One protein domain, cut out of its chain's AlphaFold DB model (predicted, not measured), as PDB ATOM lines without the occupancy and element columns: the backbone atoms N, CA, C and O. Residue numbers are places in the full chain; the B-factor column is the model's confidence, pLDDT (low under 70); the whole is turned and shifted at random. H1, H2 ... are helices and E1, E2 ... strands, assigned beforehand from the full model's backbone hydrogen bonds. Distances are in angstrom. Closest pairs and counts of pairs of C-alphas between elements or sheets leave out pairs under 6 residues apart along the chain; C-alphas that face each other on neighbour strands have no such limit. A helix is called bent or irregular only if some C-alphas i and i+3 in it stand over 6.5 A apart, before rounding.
ATOM      1  N   LEU A   2     275.708 493.350 414.240       69.82
ATOM      2  CA  LEU A   2     276.605 494.042 413.285       69.82
ATOM      3  C   LEU A   2     275.969 495.230 412.528       69.82
ATOM      4  O   LEU A   2     276.627 496.243 412.336       69.82
ATOM      5  N   TYR A   3     274.684 495.157 412.155       76.72
ATOM      6  CA  TYR A   3     273.981 496.287 411.522       76.72
ATOM      7  C   TYR A   3     273.948 497.553 412.392       76.72
ATOM      8  O   TYR A   3     274.172 498.647 411.880       76.72
ATOM      9  N   LYS A   4     273.711 497.404 413.702       83.27
ATOM     10  CA  LYS A   4     273.676 498.528 414.644       83.27
ATOM     11  C   LYS A   4     275.066 499.130 414.852       83.27
ATOM     12  O   LYS A   4     275.191 500.342 414.814       83.27
ATOM     13  N   ALA A   5     276.108 498.298 414.928       79.23
ATOM     14  CA  ALA A   5     277.496 498.771 414.998       79.23
ATOM     15  C   ALA A   5     277.909 499.610 413.768       79.23
ATOM     16  O   ALA A   5     278.735 500.508 413.869       79.23
ATOM     17  N   HIS A   6     277.304 499.358 412.601       79.69
ATOM     18  CA  HIS A   6     277.472 500.185 411.399       79.69
ATOM     19  C   HIS A   6     276.484 501.363 411.305       79.69
ATOM     20  O   HIS A   6     276.403 501.999 410.257       79.69
ATOM     21  N   ARG A   7     275.720 501.642 412.369       84.65
ATOM     22  CA  ARG A   7     274.709 502.709 412.457       84.65
ATOM     23  C   ARG A   7     273.688 502.689 411.315       84.65
ATOM     24  O   ARG A   7     273.254 503.724 410.820       84.65
ATOM     25  N   VAL A   8     273.296 501.488 410.883       87.15
ATOM     26  CA  VAL A   8     272.360 501.297 409.766       87.15
ATOM     27  C   VAL A   8     270.938 501.649 410.208       87.15
ATOM     28  O   VAL A   8     270.301 500.881 410.933       87.15
ATOM     29  N   THR A   9     270.407 502.777 409.732       86.44
ATOM     30  CA  THR A   9     269.028 503.228 410.018       86.44
ATOM     31  C   THR A   9     268.048 502.779 408.932       86.44
ATOM     32  O   THR A   9     266.911 502.378 409.208       86.44
ATOM     33  N   ARG A  10     268.514 502.761 407.680       85.78
ATOM     34  CA  ARG A  10     267.798 502.268 406.499       85.78
ATOM     35  C   ARG A  10     268.657 501.251 405.740       85.78
ATOM     36  O   ARG A  10     269.879 501.289 405.831       85.78
ATOM     37  N   PRO A  11     268.052 500.348 404.948       82.37
ATOM     38  CA  PRO A  11     268.798 499.302 404.242       82.37
ATOM     39  C   PRO A  11     269.957 499.785 403.361       82.37
ATOM     40  O   PRO A  11     270.969 499.094 403.275       82.37
ATOM     41  N   ALA A  12     269.839 500.963 402.746       82.98
ATOM     42  CA  ALA A  12     270.906 501.538 401.929       82.98
ATOM     43  C   ALA A  12     272.191 501.814 402.734       82.98
ATOM     44  O   ALA A  12     273.288 501.661 402.200       82.98
ATOM     45  N   ASP A  13     272.073 502.127 404.029       84.59
ATOM     46  CA  ASP A  13     273.214 502.490 404.880       84.59
ATOM     47  C   ASP A  13     274.192 501.319 405.077       84.59
ATOM     48  O   ASP A  13     275.367 501.541 405.363       84.59
ATOM     49  N   ILE A  14     273.756 500.069 404.850       82.22
ATOM     50  CA  ILE A  14     274.625 498.874 404.873       82.22
ATOM     51  C   ILE A  14     275.804 499.039 403.908       82.22
ATOM     52  O   ILE A  14     276.912 498.577 404.175       82.22
ATOM     53  N   LEU A  15     275.563 499.703 402.777       81.72
ATOM     54  CA  LEU A  15     276.565 499.936 401.746       81.72
ATOM     55  C   LEU A  15     277.385 501.205 402.002       81.72
ATOM     56  O   LEU A  15     278.272 501.505 401.208       81.72
ATOM     57  N   GLY A  16     277.146 501.928 403.103       81.10
ATOM     58  CA  GLY A  16     277.813 503.193 403.419       81.10
ATOM     59  C   GLY A  16     279.337 503.074 403.452       81.10
ATOM     60  O   GLY A  16     280.034 503.893 402.856       81.10
ATOM     61  N   ALA A  17     279.867 501.994 404.037       78.72
ATOM     62  CA  ALA A  17     281.309 501.725 404.049       78.72
ATOM     63  C   ALA A  17     281.893 501.506 402.639       78.72
ATOM     64  O   ALA A  17     283.067 501.776 402.399       78.72
ATOM     65  N   SER A  18     281.075 501.026 401.700       86.32
ATOM     66  CA  SER A  18     281.454 500.808 400.303       86.32
ATOM     67  C   SER A  18     281.070 501.972 399.384       86.32
ATOM     68  O   SER A  18     281.475 501.972 398.221       86.32
ATOM     69  N   ALA A  19     280.336 502.975 399.879       85.94
ATOM     70  CA  ALA A  19     279.829 504.092 399.087       85.94
ATOM     71  C   ALA A  19     280.922 504.837 398.297       85.94
ATOM     72  O   ALA A  19     280.671 505.136 397.129       85.94
ATOM     73  N   PRO A  20     282.144 505.076 398.827       88.33
ATOM     74  CA  PRO A  20     283.217 505.694 398.043       88.33
ATOM     75  C   PRO A  20     283.554 504.932 396.756       88.33
ATOM     76  O   PRO A  20     283.805 505.559 395.735       88.33
ATOM     77  N   TYR A  21     283.502 503.596 396.781       89.73
ATOM     78  CA  TYR A  21     283.746 502.751 395.607       89.73
ATOM     79  C   TYR A  21     282.507 502.649 394.711       89.73
ATOM     80  O   TYR A  21     282.607 502.678 393.491       89.73
ATOM     81  N   LEU A  22     281.311 502.557 395.297       89.33
ATOM     82  CA  LEU A  22     280.068 502.454 394.524       89.33
ATOM     83  C   LEU A  22     279.746 503.737 393.748       89.33
ATOM     84  O   LEU A  22     279.063 503.673 392.727       89.33
ATOM     85  N   LYS A  23     280.267 504.884 394.199       90.06
ATOM     86  CA  LYS A  23     280.179 506.172 393.500       90.06
ATOM     87  C   LYS A  23     281.084 506.265 392.271       90.06
ATOM     88  O   LYS A  23     280.858 507.136 391.441       90.06
ATOM     89  N   THR A  24     282.088 505.396 392.123       90.55
ATOM     90  CA  THR A  24     282.995 505.418 390.957       90.55
ATOM     91  C   THR A  24     282.563 504.483 389.836       90.55
ATOM     92  O   THR A  24     283.164 504.505 388.764       90.55
ATOM     93  N   VAL A  25     281.532 503.665 390.059       92.60
ATOM     94  CA  VAL A  25     281.056 502.666 389.100       92.60
ATOM     95  C   VAL A  25     279.611 502.929 388.689       92.60
ATOM     96  O   VAL A  25     278.795 503.394 389.479       92.60
ATOM     97  N   THR A  26     279.280 502.596 387.446       92.53
ATOM     98  CA  THR A  26     277.925 502.640 386.881       92.53
ATOM     99  C   THR A  26     277.594 501.311 386.199       92.53
ATOM    100  O   THR A  26     278.487 500.521 385.868       92.53
ATOM    101  N   ARG A  27     276.303 501.035 385.991       89.62
ATOM    102  CA  ARG A  27     275.838 499.869 385.235       89.62
ATOM    103  C   ARG A  27     275.516 500.293 383.810       89.62
ATOM    104  O   ARG A  27     274.623 501.098 383.582       89.62
ATOM    105  N   ASP A  28     276.219 499.705 382.853       85.76
ATOM    106  CA  ASP A  28     275.995 499.960 381.436       85.76
ATOM    107  C   ASP A  28     274.568 499.529 381.025       85.76
ATOM    108  O   ASP A  28     274.174 498.389 381.305       85.76
ATOM    109  N   PRO A  29     273.763 500.411 380.404       83.21
ATOM    110  CA  PRO A  29     272.355 500.131 380.132       83.21
ATOM    111  C   PRO A  29     272.142 499.074 379.040       83.21
ATOM    112  O   PRO A  29     271.126 498.383 379.080       83.21
ATOM    113  N   GLU A  30     273.078 498.910 378.099       84.70
ATOM    114  CA  GLU A  30     272.957 497.936 377.006       84.70
ATOM    115  C   GLU A  30     273.463 496.553 377.422       84.70
ATOM    116  O   GLU A  30     272.844 495.529 377.137       84.70
ATOM    117  N   THR A  31     274.604 496.512 378.109       87.91
ATOM    118  CA  THR A  31     275.290 495.257 378.450       87.91
ATOM    119  C   THR A  31     274.997 494.775 379.865       87.91
ATOM    120  O   THR A  31     275.341 493.643 380.211       87.91
ATOM    121  N   HIS A  32     274.394 495.625 380.701       83.01
ATOM    122  CA  HIS A  32     274.154 495.402 382.127       83.01
ATOM    123  C   HIS A  32     275.409 495.118 382.964       83.01
ATOM    124  O   HIS A  32     275.275 494.711 384.124       83.01
ATOM    125  N   ARG A  33     276.608 495.338 382.412       88.17
ATOM    126  CA  ARG A  33     277.888 495.147 383.102       88.17
ATOM    127  C   ARG A  33     278.249 496.378 383.928       88.17
ATOM    128  O   ARG A  33     277.909 497.500 383.563       88.17
ATOM    129  N   ILE A  34     278.949 496.156 385.038       89.86
ATOM    130  CA  ILE A  34     279.506 497.235 385.856       89.86
ATOM    131  C   ILE A  34     280.783 497.752 385.189       89.86
ATOM    132  O   ILE A  34     281.622 496.952 384.769       89.86
ATOM    133  N   ARG A  35     280.920 499.075 385.087       90.89
ATOM    134  CA  ARG A  35     282.121 499.759 384.590       90.89
ATOM    135  C   ARG A  35     282.394 501.028 385.391       90.89
ATOM    136  O   ARG A  35     281.477 501.575 385.998       90.89
ATOM    137  N   ASP A  36     283.619 501.530 385.316       91.89
ATOM    138  CA  ASP A  36     283.976 502.811 385.923       91.89
ATOM    139  C   ASP A  36     283.322 503.992 385.184       91.89
ATOM    140  O   ASP A  36     283.098 503.956 383.961       91.89
ATOM    141  N   ILE A  37     283.022 505.046 385.939       91.06
ATOM    142  CA  ILE A  37     282.553 506.335 385.424       91.06
ATOM    143  C   ILE A  37     283.765 507.114 384.908       91.06
ATOM    144  O   ILE A  37     284.745 507.313 385.630       91.06
ATOM    145  N   LYS A  38     283.725 507.559 383.649       89.03
ATOM    146  CA  LYS A  38     284.840 508.315 383.065       89.03
ATOM    147  C   LYS A  38     284.867 509.755 383.599       89.03
ATOM    148  O   LYS A  38     283.814 510.322 383.885       89.03
ATOM    149  N   PRO A  39     286.043 510.407 383.676       86.71
ATOM    150  CA  PRO A  39     286.126 511.810 384.080       86.71
ATOM    151  C   PRO A  39     285.236 512.716 383.210       86.71
ATOM    152  O   PRO A  39     285.373 512.731 381.988       86.71
ATOM    153  N   GLY A  40     284.323 513.466 383.838       85.53
ATOM    154  CA  GLY A  40     283.371 514.363 383.162       85.53
ATOM    155  C   GLY A  40     282.088 513.695 382.647       85.53
ATOM    156  O   GLY A  40     281.202 514.388 382.149       85.53
ATOM    157  N   GLU A  41     281.964 512.375 382.777       87.41
ATOM    158  CA  GLU A  41     280.763 511.628 382.412       87.41
ATOM    159  C   GLU A  41     279.680 511.794 383.493       87.41
ATOM    160  O   GLU A  41     279.878 511.420 384.644       87.41
ATOM    161  N   GLN A  42     278.532 512.372 383.126       84.55
ATOM    162  CA  GLN A  42     277.376 512.545 384.014       84.55
ATOM    163  C   GLN A  42     276.425 511.355 383.843       84.55
ATOM    164  O   GLN A  42     275.545 511.372 382.981       84.55
ATOM    165  N   VAL A  43     276.643 510.301 384.628       89.02
ATOM    166  CA  VAL A  43     275.834 509.072 384.642       89.02
ATOM    167  C   VAL A  43     275.488 508.689 386.077       89.02
ATOM    168  O   VAL A  43     276.256 508.969 386.992       89.02
ATOM    169  N   GLU A  44     274.336 508.042 386.262       88.54
ATOM    170  CA  GLU A  44     273.894 507.525 387.562       88.54
ATOM    171  C   GLU A  44     274.885 506.450 388.039       88.54
ATOM    172  O   GLU A  44     275.152 505.468 387.334       88.54
ATOM    173  N   SER A  45     275.480 506.655 389.213       90.87
ATOM    174  CA  SER A  45     276.368 505.671 389.824       90.87
ATOM    175  C   SER A  45     275.566 504.518 390.423       90.87
ATOM    176  O   SER A  45     274.368 504.616 390.686       90.87
ATOM    177  N   VAL A  46     276.234 503.397 390.688       88.80
ATOM    178  CA  VAL A  46     275.616 502.270 391.397       88.80
ATOM    179  C   VAL A  46     275.147 502.693 392.796       88.80
ATOM    180  O   VAL A  46     274.134 502.185 393.269       88.80
ATOM    181  N   CYS A  47     275.851 503.626 393.446       86.42
ATOM    182  CA  CYS A  47     275.429 504.191 394.730       86.42
ATOM    183  C   CYS A  47     274.091 504.934 394.602       86.42
ATOM    184  O   CYS A  47     273.181 504.680 395.389       86.42
ATOM    185  N   ASP A  48     273.952 505.774 393.572       87.46
ATOM    186  CA  ASP A  48     272.740 506.571 393.343       87.46
ATOM    187  C   ASP A  48     271.518 505.669 393.139       87.46
ATOM    188  O   ASP A  48     270.472 505.909 393.735       87.46
ATOM    189  N   VAL A  49     271.668 504.566 392.390       86.81
ATOM    190  CA  VAL A  49     270.594 503.576 392.190       86.81
ATOM    191  C   VAL A  49     270.060 503.051 393.525       86.81
ATOM    192  O   VAL A  49     268.848 502.967 393.714       86.81
ATOM    193  N   TYR A  50     270.937 502.694 394.467       83.08
ATOM    194  CA  TYR A  50     270.503 502.132 395.750       83.08
ATOM    195  C   TYR A  50     269.972 503.179 396.737       83.08
ATOM    196  O   TYR A  50     269.226 502.815 397.646       83.08
ATOM    197  N   GLU A  51     270.328 504.453 396.566       83.55
ATOM    198  CA  GLU A  51     269.818 505.559 397.384       83.55
ATOM    199  C   GLU A  51     268.428 506.050 396.947       83.55
ATOM    200  O   GLU A  51     267.774 506.762 397.715       83.55
ATOM    201  N   ARG A  52     267.945 505.651 395.761       83.54
ATOM    202  CA  ARG A  52     266.604 506.013 395.280       83.54
ATOM    203  C   ARG A  52     265.490 505.482 396.181       83.54
ATOM    204  O   ARG A  52     265.530 504.352 396.665       83.54
ATOM    205  N   GLU A  53     264.430 506.279 396.306       78.56
ATOM    206  CA  GLU A  53     263.238 505.931 397.091       78.56
ATOM    207  C   GLU A  53     262.459 504.727 396.528       78.56
ATOM    208  O   GLU A  53     261.758 504.048 397.276       78.56
ATOM    209  N   ASP A  54     262.589 504.426 395.228       83.79
ATOM    210  CA  ASP A  54     261.928 503.289 394.571       83.79
ATOM    211  C   ASP A  54     262.691 501.957 394.712       83.79
ATOM    212  O   ASP A  54     262.172 500.898 394.338       83.79
ATOM    213  N   THR A  55     263.895 501.970 395.291       81.69
ATOM    214  CA  THR A  55     264.700 500.763 395.483       81.69
ATOM    215  C   THR A  55     264.161 499.904 396.627       81.69
ATOM    216  O   THR A  55     264.173 500.270 397.803       81.69
ATOM    217  N   ILE A  56     263.725 498.685 396.289       80.31
ATOM    218  CA  ILE A  56     263.178 497.728 397.256       80.31
ATOM    219  C   ILE A  56     264.280 496.805 397.771       80.31
ATOM    220  O   ILE A  56     264.725 495.882 397.085       80.31
ATOM    221  N   PHE A  57     264.627 496.972 399.042       80.64
ATOM    222  CA  PHE A  57     265.484 496.035 399.755       80.64
ATOM    223  C   PHE A  57     264.666 494.855 400.274       80.64
ATOM    224  O   PHE A  57     263.643 495.025 400.944       80.64
ATOM    225  N   ARG A  58     265.123 493.641 399.963       82.55
ATOM    226  CA  ARG A  58     264.521 492.393 400.436       82.55
ATOM    227  C   ARG A  58     265.504 491.680 401.343       82.55
ATOM    228  O   ARG A  58     266.645 491.451 400.953       82.55
ATOM    229  N   PHE A  59     265.042 491.282 402.518       76.46
ATOM    230  CA  PHE A  59     265.803 490.437 403.426       76.46
ATOM    231  C   PHE A  59     265.154 489.065 403.520       76.46
ATOM    232  O   PHE A  59     263.945 488.904 403.329       76.46
ATOM    233  N   ARG A  60     265.971 488.061 403.830       77.52
ATOM    234  CA  ARG A  60     265.509 486.704 404.088       77.52
ATOM    235  C   ARG A  60     265.830 486.351 405.530       77.52
ATOM    236  O   ARG A  60     266.976 486.477 405.948       77.52
ATOM    237  N   THR A  61     264.828 485.927 406.291       71.67
ATOM    238  CA  THR A  61     265.058 485.422 407.651       71.67
ATOM    239  C   THR A  61     265.741 484.055 407.610       71.67
ATOM    240  O   THR A  61     265.716 483.371 406.583       71.67
ATOM    241  N   SER A  62     266.295 483.607 408.741       72.94
ATOM    242  CA  SER A  62     266.853 482.250 408.896       72.94
ATOM    243  C   SER A  62     265.836 481.145 408.574       72.94
ATOM    244  O   SER A  62     266.203 480.080 408.090       72.94
ATOM    245  N   LYS A  63     264.538 481.427 408.753       76.40
ATOM    246  CA  LYS A  63     263.416 480.544 408.386       76.40
ATOM    247  C   LYS A  63     262.978 480.681 406.918       76.40
ATOM    248  O   LYS A  63     261.933 480.168 406.534       76.40
ATOM    249  N   GLY A  64     263.726 481.417 406.095       77.42
ATOM    250  CA  GLY A  64     263.488 481.555 404.660       77.42
ATOM    251  C   GLY A  64     262.388 482.541 404.254       77.42
ATOM    252  O   GLY A  64     262.193 482.726 403.049       77.42
ATOM    253  N   LYS A  65     261.698 483.194 405.205       77.16
ATOM    254  CA  LYS A  65     260.665 484.199 404.895       77.16
ATOM    255  C   LYS A  65     261.315 485.436 404.284       77.16
ATOM    256  O   LYS A  65     262.276 485.964 404.841       77.16
ATOM    257  N   LEU A  66     260.766 485.887 403.159       77.01
ATOM    258  CA  LEU A  66     261.128 487.163 402.555       77.01
ATOM    259  C   LEU A  66     260.366 488.291 403.252       77.01
ATOM    260  O   LEU A  66     259.142 488.233 403.350       77.01
ATOM    261  N   GLY A  67     261.088 489.314 403.690       75.05
ATOM    262  CA  GLY A  67     260.520 490.587 404.112       75.05
ATOM    263  C   GLY A  67     261.077 491.735 403.277       75.05
ATOM    264  O   GLY A  67     262.120 491.608 402.629       75.05
ATOM    265  N   THR A  68     260.366 492.857 403.274       77.26
ATOM    266  CA  THR A  68     260.789 494.110 402.636       77.26
ATOM    267  C   THR A  68     261.255 495.105 403.696       77.26
ATOM    268  O   THR A  68     260.610 495.231 404.736       77.26
ATOM    269  N   GLY A  69     262.353 495.818 403.435       75.80
ATOM    270  CA  GLY A  69     262.952 496.778 404.372       75.80
ATOM    271  C   GLY A  69     263.937 496.146 405.364       75.80
ATOM    272  O   GLY A  69     264.467 495.070 405.115       75.80
ATOM    273  N   LEU A  70     264.205 496.821 406.484       77.21
ATOM    274  CA  LEU A  70     264.994 496.277 407.598       77.21
ATOM    275  C   LEU A  70     264.054 495.939 408.770       77.21
ATOM    276  O   LEU A  70     263.189 496.767 409.078       77.21
ATOM    277  N   PRO A  71     264.198 494.790 409.455       76.88
ATOM    278  CA  PRO A  71     263.499 494.553 410.718       76.88
ATOM    279  C   PRO A  71     263.846 495.633 411.751       76.88
ATOM    280  O   PRO A  71     265.014 495.985 411.894       76.88
ATOM    281  N   ASN A  72     262.862 496.139 412.500       75.72
ATOM    282  CA  ASN A  72     263.090 497.232 413.460       75.72
ATOM    283  C   ASN A  72     264.140 496.879 414.525       75.72
ATOM    284  O   ASN A  72     265.004 497.690 414.819       75.72
ATOM    285  N   GLN A  73     264.141 495.632 414.994       75.44
ATOM    286  CA  GLN A  73     265.110 495.081 415.949       75.44
ATOM    287  C   GLN A  73     266.584 495.120 415.484       75.44
ATOM    288  O   GLN A  73     267.489 495.023 416.309       75.44
ATOM    289  N   VAL A  74     266.859 495.273 414.180       80.03
ATOM    290  CA  VAL A  74     268.236 495.421 413.664       80.03
ATOM    291  C   VAL A  74     268.571 496.837 413.195       80.03
ATOM    292  O   VAL A  74     269.732 497.081 412.872       80.03
ATOM    293  N   LYS A  75     267.589 497.745 413.140       86.01
ATOM    294  CA  LYS A  75     267.824 499.152 412.802       86.01
ATOM    295  C   LYS A  75     268.493 499.848 413.975       86.01
ATOM    296  O   LYS A  75     268.077 499.652 415.112       86.01
ATOM    297  N   TYR A  76     269.478 500.676 413.667       89.75
ATOM    298  CA  TYR A  76     270.007 501.651 414.603       89.75
ATOM    299  C   TYR A  76     268.930 502.700 414.900       89.75
ATOM    300  O   TYR A  76     268.343 503.262 413.969       89.75
ATOM    301  N   ASN A  77     268.627 502.906 416.177       90.77
ATOM    302  CA  ASN A  77     267.570 503.794 416.648       90.77
ATOM    303  C   ASN A  77     268.116 504.892 417.580       90.77
ATOM    304  O   ASN A  77     269.316 505.002 417.813       90.77
TER     305      ASN A  77
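Overview. This is residues 2 to 77 of the 605 residues of an uncharacterized protein of Ajellomyces capsulatus (strain G186AR / H82 / ATCC MYA-2454 / RMSCC 2432) (UniProt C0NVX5). This is a loose, drawn-out piece in which the helices H2 and H3 pack side by side in the middle, running opposite ways, with the small hairpin E1 and E2 toward one end of the long axis. The second small hairpin, E3 and E4, and the short helix H1 lie toward the other end. The printed part has 76 residues with three named helices and four named strands, in the order H1, H2, E1, E2, H3, E3, E4; each sheet is one antiparallel pair. The class is mixed, helices and strands, though under half of the residues are in named elements. The radius of gyration of the C-alphas is 14.8 A, which is loose, and the outline is elongated, with spans of 42 by 24 by 19 A.

Along the chain. H1 is residues 2 to 5, 5.1 A long, beginning at C-alpha 2 at (276.605, 494.042, 413.285). H2, residues 11 to 22, is 15.2 A long and irregular: C-alphas 17 and 20 are 7.4 A apart. E1 is residues 25 to 27 and E2 residues 34 to 36, each 7.1 A long. H3, residues 46 to 51, is 9.0 A long and begins at C-alpha 46 at (275.616, 502.270, 391.397). E3 is residues 58 to 60, 6.8 A long, and E4 is residues 66 to 68, 7.0 A long, ending at C-alpha 68 at (260.789, 494.110, 402.636).

Arrangement. H2 and H3 touch at a shallow tilt of 26 degrees, opposite ways; their closest C-alphas are those of Leu 22 and Cys 47, 5.0 A apart. H1 and H2 are close but not clearly touching, the closest C-alphas being those of Tyr 3 and Ile 14, 7.2 A apart. E1 and E2 form an antiparallel hairpin at 141 degrees, with N 26 and O 35 within hydrogen-bond range at 2.8 A. The closest C-alphas of E1 and H3 are those of Thr 26 and Val 46, 5.1 A apart. E3 and E4 form an antiparallel hairpin at 146 degrees, with N 59 and O 67 within hydrogen-bond range at 2.9 A. E1 and E3 are apart, and H3 and E4 are apart too. In H3 every O i to N i+4 pair is within hydrogen-bond range; in H2 2 of 8 are, beside 7 of 9 O i to N i+3 pairs, and H1 is too short for an O i to N i+4 pair.

Size, cuts and confidence. The two C-alphas farthest apart are those of Gly 40 and Lys 63, at 46.7 A. The printed part has no cut, and no link between named elements is long. The mean pLDDT of the printed part is 83.6, and residue 2 alone is under 70.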